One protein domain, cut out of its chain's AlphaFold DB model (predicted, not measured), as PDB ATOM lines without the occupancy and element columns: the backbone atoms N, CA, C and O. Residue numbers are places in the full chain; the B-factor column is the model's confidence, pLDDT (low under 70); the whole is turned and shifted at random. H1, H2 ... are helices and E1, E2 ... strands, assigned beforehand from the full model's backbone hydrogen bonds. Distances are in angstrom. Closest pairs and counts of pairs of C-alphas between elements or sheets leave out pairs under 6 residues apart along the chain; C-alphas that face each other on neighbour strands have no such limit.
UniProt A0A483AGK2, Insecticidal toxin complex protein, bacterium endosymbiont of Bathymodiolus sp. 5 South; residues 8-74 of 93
ATOM      1  N   ALA A   8     -33.728  49.727  38.494       89.38
ATOM      2  CA  ALA A   8     -32.663  49.849  39.470       89.38
ATOM      3  C   ALA A   8     -32.670  48.629  40.398       89.38
ATOM      4  O   ALA A   8     -33.726  48.170  40.837       89.38
ATOM      5  N   ILE A   9     -31.476  48.125  40.710       90.00
ATOM      6  CA  ILE A   9     -31.266  47.043  41.672       90.00
ATOM      7  C   ILE A   9     -30.522  47.617  42.875       90.00
ATOM      8  O   ILE A   9     -29.416  48.137  42.734       90.00
ATOM      9  N   THR A  10     -31.121  47.514  44.059       88.62
ATOM     10  CA  THR A  10     -30.518  47.995  45.307       88.62
ATOM     11  C   THR A  10     -30.383  46.844  46.306       88.62
ATOM     12  O   THR A  10     -31.392  46.218  46.638       88.62
ATOM     13  N   PRO A  11     -29.181  46.552  46.838       89.56
ATOM     14  CA  PRO A  11     -29.018  45.541  47.880       89.56
ATOM     15  C   PRO A  11     -29.794  45.902  49.149       89.56
ATOM     16  O   PRO A  11     -29.784  47.057  49.585       89.56
ATOM     17  N   LYS A  12     -30.405  44.907  49.804       88.62
ATOM     18  CA  LYS A  12     -31.118  45.110  51.076       88.62
ATOM     19  C   LYS A  12     -30.220  45.751  52.138       88.62
ATOM     20  O   LYS A  12     -30.657  46.667  52.821       88.62
ATOM     21  N   SER A  13     -28.953  45.347  52.216       87.88
ATOM     22  CA  SER A  13     -27.974  45.898  53.166       87.88
ATOM     23  C   SER A  13     -27.777  47.413  53.029       87.88
ATOM     24  O   SER A  13     -27.593  48.111  54.027       87.88
ATOM     25  N   VAL A  14     -27.857  47.944  51.806       88.44
ATOM     26  CA  VAL A  14     -27.761  49.385  51.532       88.44
ATOM     27  C   VAL A  14     -29.020  50.107  52.011       88.44
ATOM     28  O   VAL A  14     -28.923  51.183  52.599       88.44
ATOM     29  N   ILE A  15     -30.195  49.507  51.808       88.19
ATOM     30  CA  ILE A  15     -31.478  50.052  52.273       88.19
ATOM     31  C   ILE A  15     -31.550  50.024  53.801       88.19
ATOM     32  O   ILE A  15     -31.905  51.030  54.406       88.19
ATOM     33  N   ASP A  16     -31.152  48.921  54.429       87.69
ATOM     34  CA  ASP A  16     -31.155  48.773  55.887       87.69
ATOM     35  C   ASP A  16     -30.243  49.812  56.556       87.69
ATOM     36  O   ASP A  16     -30.612  50.421  57.558       87.69
ATOM     37  N   LYS A  17     -29.054  50.053  55.983       90.94
ATOM     38  CA  LYS A  17     -28.072  50.988  56.546       90.94
ATOM     39  C   LYS A  17     -28.429  52.454  56.292       90.94
ATOM     40  O   LYS A  17     -28.196  53.301  57.153       90.94
ATOM     41  N   ASN A  18     -28.974  52.764  55.115       88.81
ATOM     42  CA  ASN A  18     -29.072  54.143  54.625       88.81
ATOM     43  C   ASN A  18     -30.516  54.591  54.319       88.81
ATOM     44  O   ASN A  18     -30.713  55.710  53.844       88.81
ATOM     45  N   GLY A  19     -31.533  53.764  54.578       85.38
ATOM     46  CA  GLY A  19     -32.925  54.016  54.184       85.38
ATOM     47  C   GLY A  19     -33.470  55.354  54.685       85.38
ATOM     48  O   GLY A  19     -34.004  56.133  53.898       85.38
ATOM     49  N   ALA A  20     -33.230  55.685  55.957       87.50
ATOM     50  CA  ALA A  20     -33.649  56.962  56.537       87.50
ATOM     51  C   ALA A  20     -32.992  58.174  55.851       87.50
ATOM     52  O   ALA A  20     -33.625  59.210  55.665       87.50
ATOM     53  N   TYR A  21     -31.729  58.043  55.436       86.75
ATOM     54  CA  TYR A  21     -31.033  59.092  54.697       86.75
ATOM     55  C   TYR A  21     -31.616  59.264  53.291       86.75
ATOM     56  O   TYR A  21     -31.871  60.389  52.860       86.75
ATOM     57  N   PHE A  22     -31.884  58.167  52.585       84.81
ATOM     58  CA  PHE A  22     -32.507  58.219  51.264       84.81
ATOM     59  C   PHE A  22     -33.929  58.785  51.302       84.81
ATOM     60  O   PHE A  22     -34.312  59.515  50.386       84.81
ATOM     61  N   ASP A  23     -34.673  58.552  52.384       86.38
ATOM     62  CA  ASP A  23     -36.006  59.127  52.585       86.38
ATOM     63  C   ASP A  23     -36.002  60.655  52.606       86.38
ATOM     64  O   ASP A  23     -36.944  61.275  52.118       86.38
ATOM     65  N   THR A  24     -34.921  61.282  53.082       85.56
ATOM     66  CA  THR A  24     -34.782  62.750  53.028       85.56
ATOM     67  C   THR A  24     -34.625  63.286  51.602       85.56
ATOM     68  O   THR A  24     -34.907  64.454  51.339       85.56
ATOM     69  N   ARG A  25     -34.175  62.439  50.667       80.75
ATOM     70  CA  ARG A  25     -33.880  62.808  49.273       80.75
ATOM     71  C   ARG A  25     -34.975  62.387  48.298       80.75
ATOM     72  O   ARG A  25     -35.007  62.880  47.170       80.75
ATOM     73  N   ARG A  26     -35.880  61.496  48.709       76.12
ATOM     74  CA  ARG A  26     -36.966  60.988  47.870       76.12
ATOM     75  C   ARG A  26     -38.072  62.043  47.734       76.12
ATOM     76  O   ARG A  26     -38.961  62.161  48.570       76.12
ATOM     77  N   LYS A  27     -38.035  62.817  46.647       67.81
ATOM     78  CA  LYS A  27     -39.128  63.712  46.233       67.81
ATOM     79  C   LYS A  27     -40.081  62.929  45.328       67.81
ATOM     80  O   LYS A  27     -39.884  62.872  44.120       67.81
ATOM     81  N   SER A  28     -41.059  62.231  45.906       61.59
ATOM     82  CA  SER A  28     -41.973  61.382  45.130       61.59
ATOM     83  C   SER A  28     -42.868  62.220  44.206       61.59
ATOM     84  O   SER A  28     -43.841  62.813  44.667       61.59
ATOM     85  N   MET A  29     -42.564  62.258  42.909       57.56
ATOM     86  CA  MET A  29     -43.484  62.788  41.888       57.56
ATOM     87  C   MET A  29     -44.112  61.676  41.038       57.56
ATOM     88  O   MET A  29     -45.249  61.821  40.599       57.56
ATOM     89  N   THR A  30     -43.438  60.530  40.900       63.44
ATOM     90  CA  THR A  30     -43.928  59.386  40.117       63.44
ATOM     91  C   THR A  30     -44.009  58.135  41.000       63.44
ATOM     92  O   THR A  30     -43.065  57.868  41.748       63.44
ATOM     93  N   PRO A  31     -45.116  57.367  40.965       66.00
ATOM     94  CA  PRO A  31     -45.216  56.097  41.677       66.00
ATOM     95  C   PRO A  31     -44.178  55.091  41.164       66.00
ATOM     96  O   PRO A  31     -44.235  54.677  40.009       66.00
ATOM     97  N   ASP A  32     -43.269  54.689  42.046       83.81
ATOM     98  CA  ASP A  32     -42.273  53.643  41.808       83.81
ATOM     99  C   ASP A  32     -42.850  52.278  42.236       83.81
ATOM    100  O   ASP A  32     -43.653  52.203  43.176       83.81
ATOM    101  N   PHE A  33     -42.486  51.201  41.546       90.81
ATOM    102  CA  PHE A  33     -42.922  49.832  41.839       90.81
ATOM    103  C   PHE A  33     -41.706  48.952  42.079       90.81
ATOM    104  O   PHE A  33     -40.692  49.121  41.417       90.81
ATOM    105  N   GLY A  34     -41.806  48.004  43.009       91.81
ATOM    106  CA  GLY A  34     -40.682  47.160  43.388       91.81
ATOM    107  C   GLY A  34     -41.067  45.738  43.770       91.81
ATOM    108  O   GLY A  34     -42.217  45.453  44.121       91.81
ATOM    109  N   VAL A  35     -40.078  44.853  43.709       92.69
ATOM    110  CA  VAL A  35     -40.147  43.464  44.163       92.69
ATOM    111  C   VAL A  35     -38.814  43.071  44.794       92.69
ATOM    112  O   VAL A  35     -37.749  43.508  44.356       92.69
ATOM    113  N   TRP A  36     -38.876  42.258  45.845       92.00
ATOM    114  CA  TRP A  36     -37.689  41.661  46.439       92.00
ATOM    115  C   TRP A  36     -37.305  40.398  45.678       92.00
ATOM    116  O   TRP A  36     -38.148  39.539  45.432       92.00
ATOM    117  N   VAL A  37     -36.031  40.300  45.323       89.00
ATOM    118  CA  VAL A  37     -35.449  39.187  44.579       89.00
ATOM    119  C   VAL A  37     -34.340  38.576  45.427       89.00
ATOM    120  O   VAL A  37     -33.484  39.292  45.950       89.00
ATOM    121  N   GLU A  38     -34.365  37.258  45.576       87.38
ATOM    122  CA  GLU A  38     -33.261  36.500  46.166       87.38
ATOM    123  C   GLU A  38     -32.304  36.072  45.051       87.38
ATOM    124  O   GLU A  38     -32.713  35.418  44.092       87.38
ATOM    125  N   GLY A  39     -31.031  36.449  45.163       78.38
ATOM    126  CA  GLY A  39     -29.980  35.922  44.299       78.38
ATOM    127  C   GLY A  39     -29.516  34.562  44.816       78.38
ATOM    128  O   GLY A  39     -29.096  34.463  45.972       78.38
ATOM    129  N   MET A  40     -29.578  33.516  43.985       68.69
ATOM    130  CA  MET A  40     -29.005  32.207  44.318       68.69
ATOM    131  C   MET A  40     -28.108  31.655  43.199       68.69
ATOM    132  O   MET A  40     -28.547  31.492  42.066       68.69
ATOM    133  N   GLN A  41     -26.890  31.298  43.626       44.59
ATOM    134  CA  GLN A  41     -25.764  30.640  42.943       44.59
ATOM    135  C   GLN A  41     -24.974  31.451  41.892       44.59
ATOM    136  O   GLN A  41     -25.519  32.186  41.080       44.59
ATOM    137  N   ASP A  42     -23.645  31.337  42.014       55.84
ATOM    138  CA  ASP A  42     -22.531  31.978  41.282       55.84
ATOM    139  C   ASP A  42     -22.408  33.515  41.335       55.84
ATOM    140  O   ASP A  42     -21.373  34.067  40.963       55.84
ATOM    141  N   SER A  43     -23.403  34.210  41.883       59.41
ATOM    142  CA  SER A  43     -23.353  35.635  42.236       59.41
ATOM    143  C   SER A  43     -23.559  35.826  43.741       59.41
ATOM    144  O   SER A  43     -24.048  34.921  44.421       59.41
ATOM    145  N   GLU A  44     -23.116  36.971  44.275       57.66
ATOM    146  CA  GLU A  44     -23.191  37.303  45.702       57.66
ATOM    147  C   GLU A  44     -24.558  36.923  46.296       57.66
ATOM    148  O   GLU A  44     -25.597  37.427  45.864       57.66
ATOM    149  N   GLN A  45     -24.560  36.027  47.293       72.75
ATOM    150  CA  GLN A  45     -25.769  35.712  48.051       72.75
ATOM    151  C   GLN A  45     -26.340  37.003  48.629       72.75
ATOM    152  O   GLN A  45     -25.664  37.718  49.372       72.75
ATOM    153  N   GLY A  46     -27.595  37.295  48.309       80.69
ATOM    154  CA  GLY A  46     -28.204  38.529  48.766       80.69
ATOM    155  C   GLY A  46     -29.670  38.657  48.404       80.69
ATOM    156  O   GLY A  46     -30.173  38.059  47.453       80.69
ATOM    157  N   THR A  47     -30.355  39.480  49.189       88.88
ATOM    158  CA  THR A  47     -31.695  39.970  48.882       88.88
ATOM    159  C   THR A  47     -31.559  41.353  48.261       88.88
ATOM    160  O   THR A  47     -30.916  42.242  48.830       88.88
ATOM    161  N   PHE A  48     -32.182  41.551  47.106       89.62
ATOM    162  CA  PHE A  48     -32.110  42.785  46.336       89.62
ATOM    163  C   PHE A  48     -33.510  43.323  46.077       89.62
ATOM    164  O   PHE A  48     -34.445  42.565  45.830       89.62
ATOM    165  N   LEU A  49     -33.658  44.640  46.124       91.12
ATOM    166  CA  LEU A  49     -34.858  45.321  45.672       91.12
ATOM    167  C   LEU A  49     -34.673  45.694  44.204       91.12
ATOM    168  O   LEU A  49     -33.848  46.553  43.892       91.12
ATOM    169  N   ALA A  50     -35.457  45.078  43.325       91.62
ATOM    170  CA  ALA A  50     -35.638  45.566  41.967       91.62
ATOM    171  C   ALA A  50     -36.776  46.586  41.971       91.62
ATOM    172  O   ALA A  50     -37.848  46.286  42.504       91.62
ATOM    173  N   HIS A  51     -36.562  47.778  41.415       91.38
ATOM    174  CA  HIS A  51     -37.604  48.799  41.335       91.38
ATOM    175  C   HIS A  51     -37.501  49.681  40.085       91.38
ATOM    176  O   HIS A  51     -36.426  49.857  39.510       91.38
ATOM    177  N   GLY A  52     -38.643  50.215  39.656       89.75
ATOM    178  CA  GLY A  52     -38.782  51.036  38.460       89.75
ATOM    179  C   GLY A  52     -40.240  51.374  38.135       89.75
ATOM    180  O   GLY A  52     -41.159  51.213  38.946       89.75
ATOM    181  N   SER A  53     -40.473  51.840  36.906       89.94
ATOM    182  CA  SER A  53     -41.820  52.200  36.450       89.94
ATOM    183  C   SER A  53     -42.753  50.982  36.397       89.94
ATOM    184  O   SER A  53     -42.331  49.839  36.212       89.94
ATOM    185  N   LYS A  54     -44.061  51.213  36.568       90.31
ATOM    186  CA  LYS A  54     -45.054  50.130  36.644       90.31
ATOM    187  C   LYS A  54     -45.024  49.213  35.424       90.31
ATOM    188  O   LYS A  54     -45.134  48.001  35.582       90.31
ATOM    189  N   ASP A  55     -44.936  49.796  34.233       89.94
ATOM    190  CA  ASP A  55     -45.093  49.054  32.986       89.94
ATOM    191  C   ASP A  55     -43.927  48.088  32.774       89.94
ATOM    192  O   ASP A  55     -44.179  46.898  32.598       89.94
ATOM    193  N   ILE A  56     -42.680  48.552  32.937       90.25
ATOM    194  CA  ILE A  56     -41.493  47.693  32.798       90.25
ATOM    195  C   ILE A  56     -41.418  46.637  33.908       90.25
ATOM    196  O   ILE A  56     -41.126  45.469  33.658       90.25
ATOM    197  N   MET A  57     -41.758  47.017  35.143       92.38
ATOM    198  CA  MET A  57     -41.770  46.092  36.274       92.38
ATOM    199  C   MET A  57     -42.828  44.999  36.090       92.38
ATOM    200  O   MET A  57     -42.575  43.842  36.414       92.38
ATOM    201  N   ARG A  58     -44.007  45.340  35.551       93.00
ATOM    202  CA  ARG A  58     -45.077  44.370  35.282       93.00
ATOM    203  C   ARG A  58     -44.751  43.483  34.084       93.00
ATOM    204  O   ARG A  58     -45.134  42.321  34.099       93.00
ATOM    205  N   GLU A  59     -44.067  44.009  33.076       92.25
ATOM    206  CA  GLU A  59     -43.591  43.223  31.936       92.25
ATOM    207  C   GLU A  59     -42.611  42.127  32.380       92.25
ATOM    208  O   GLU A  59     -42.752  40.980  31.966       92.25
ATOM    209  N   ILE A  60     -41.673  42.453  33.277       91.50
ATOM    210  CA  ILE A  60     -40.602  41.533  33.691       91.50
ATOM    211  C   ILE A  60     -41.017  40.620  34.849       91.50
ATOM    212  O   ILE A  60     -40.769  39.418  34.810       91.50
ATOM    213  N   PHE A  61     -41.649  41.167  35.889       92.00
ATOM    214  CA  PHE A  61     -41.973  40.424  37.113       92.00
ATOM    215  C   PHE A  61     -43.458  40.047  37.217       92.00
ATOM    216  O   PHE A  61     -43.855  39.307  38.117       92.00
ATOM    217  N   GLY A  62     -44.314  40.532  36.318       92.38
ATOM    218  CA  GLY A  62     -45.747  40.251  36.357       92.38
ATOM    219  C   GLY A  62     -46.466  40.942  37.520       92.38
ATOM    220  O   GLY A  62     -46.135  42.051  37.938       92.38
ATOM    221  N   ASN A  63     -47.495  40.281  38.053       93.25
ATOM    222  CA  ASN A  63     -48.401  40.867  39.048       93.25
ATOM    223  C   ASN A  63     -47.877  40.813  40.497       93.25
ATOM    224  O   ASN A  63     -48.587  41.230  41.409       93.25
ATOM    225  N   ILE A  64     -46.658  40.313  40.726       90.88
ATOM    226  CA  ILE A  64     -46.066  40.217  42.074       90.88
ATOM    227  C   ILE A  64     -45.453  41.544  42.553       90.88
ATOM    228  O   ILE A  64     -45.073  41.665  43.719       90.88
ATOM    229  N   ILE A  65     -45.351  42.538  41.664       92.25
ATOM    230  CA  ILE A  65     -44.802  43.859  41.974       92.25
ATOM    231  C   ILE A  65     -45.709  44.612  42.948       92.25
ATOM    232  O   ILE A  65     -46.938  44.544  42.875       92.25
ATOM    233  N   LYS A  66     -45.107  45.392  43.842       91.62
ATOM    234  CA  LYS A  66     -45.834  46.229  44.799       91.62
ATOM    235  C   LYS A  66     -45.467  47.689  44.606       91.62
ATOM    236  O   LYS A  66     -44.331  48.020  44.278       91.62
ATOM    237  N   LYS A  67     -46.435  48.579  44.833       90.69
ATOM    238  CA  LYS A  67     -46.166  50.019  44.876       90.69
ATOM    239  C   LYS A  67     -45.170  50.295  46.001       90.69
ATOM    240  O   LYS A  67     -45.375  49.843  47.128       90.69
ATOM    241  N   MET A  68     -44.115  51.038  45.697       87.94
ATOM    242  CA  MET A  68     -43.114  51.400  46.687       87.94
ATOM    243  C   MET A  68     -43.707  52.355  47.724       87.94
ATOM    244  O   MET A  68     -44.404  53.311  47.356       87.94
ATOM    245  N   PRO A  69     -43.433  52.133  49.020       86.44
ATOM    246  CA  PRO A  69     -43.785  53.108  50.032       86.44
ATOM    247  C   PRO A  69     -42.998  54.397  49.785       86.44
ATOM    248  O   PRO A  69     -41.865  54.376  49.298       86.44
ATOM    249  N   MET A  70     -43.598  55.530  50.154       83.44
ATOM    250  CA  MET A  70     -42.956  56.842  50.032       83.44
ATOM    251  C   MET A  70     -41.648  56.903  50.834       83.44
ATOM    252  O   MET A  70     -40.671  57.488  50.374       83.44
ATOM    253  N   LYS A  71     -41.630  56.232  51.993       85.50
ATOM    254  CA  LYS A  71     -40.457  56.043  52.846       85.50
ATOM    255  C   LYS A  71     -39.944  54.608  52.745       85.50
ATOM    256  O   LYS A  71     -40.702  53.672  52.991       85.50
ATOM    257  N   LEU A  72     -38.673  54.440  52.406       83.69
ATOM    258  CA  LEU A  72     -37.958  53.171  52.326       83.69
ATOM    259  C   LEU A  72     -37.892  52.464  53.676       83.69
ATOM    260  O   LEU A  72     -37.928  51.242  53.695       83.69
ATOM    261  N   VAL A  73     -37.876  53.188  54.802       83.62
ATOM    262  CA  VAL A  73     -37.933  52.546  56.132       83.62
ATOM    263  C   VAL A  73     -39.227  51.756  56.370       83.62
ATOM    264  O   VAL A  73     -39.275  50.911  57.255       83.62
ATOM    265  N   ASN A  74     -40.265  51.996  55.561       85.19
ATOM    266  CA  ASN A  74     -41.522  51.245  55.591       85.19
ATOM    267  C   ASN A  74     -41.538  50.080  54.583       85.19
ATOM    268  O   ASN A  74     -42.596  49.503  54.324       85.19
TER     269      ASN A  74
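AT A GLANCE: This is residues 8 to 74 of the 93 residues of the protein "Insecticidal toxin complex protein" of bacterium endosymbiont of Bathymodiolus sp. 5 South (UniProt A0A483AGK2). A small twisted wall of three strands has H2 packed over one face, while H1 grazes it with residues 12 to 15; the tip of hairpin E2 and E3, residues 40 to 45, sticks out. The printed part has 67 residues, ordered E1, H1, E2, E3, H2, with an antiparallel sheet E1 - E3 - E2. It is mixed and compact, radius of gyration of the C-alphas 12.4 A, spans 36 by 29 by 16 A.

IN THESE COORDINATES: E1, residues 8 to 11, 10.1 A long, begins at C-alpha 8 (-32.663, 49.849, 39.470). H1, 12 to 25, measures 18.0 A; E2, 33 to 39, 19.2 A; E3, 46 to 52, 19.4 A. H2, 54 to 64, 11.3 A, ends at C-alpha 64 (-46.066, 40.217, 42.074).

HOW THE PARTS SIT: Inner strand E3 pairs with E1, N 10 to O 49 2.9 A, and E2, N 37 to O 48 2.8 A. E1, H1, E2 form a split strand-helix-strand unit, E3 between its strands, with a right-handed crossover. The closest C-alphas of H1 and E3, Lys 12 and Phe 48, are 5.4 A apart. H2 lies over E3 and E2, height over the sheet 8.3 A, making two layers; its closest C-alphas with E2 are Lys 54 and Phe 33, 5.6 A. O i to N i+4 pairs within hydrogen-bond range: H1 6 of 10, H2 5 of 7.

THE WHOLE: The farthest C-alphas, Met 29 and Asp 42, are 37.3 A apart. The printed part has no cut and no long link. Residues 27 to 31 and 40 to 44 have pLDDT under 70.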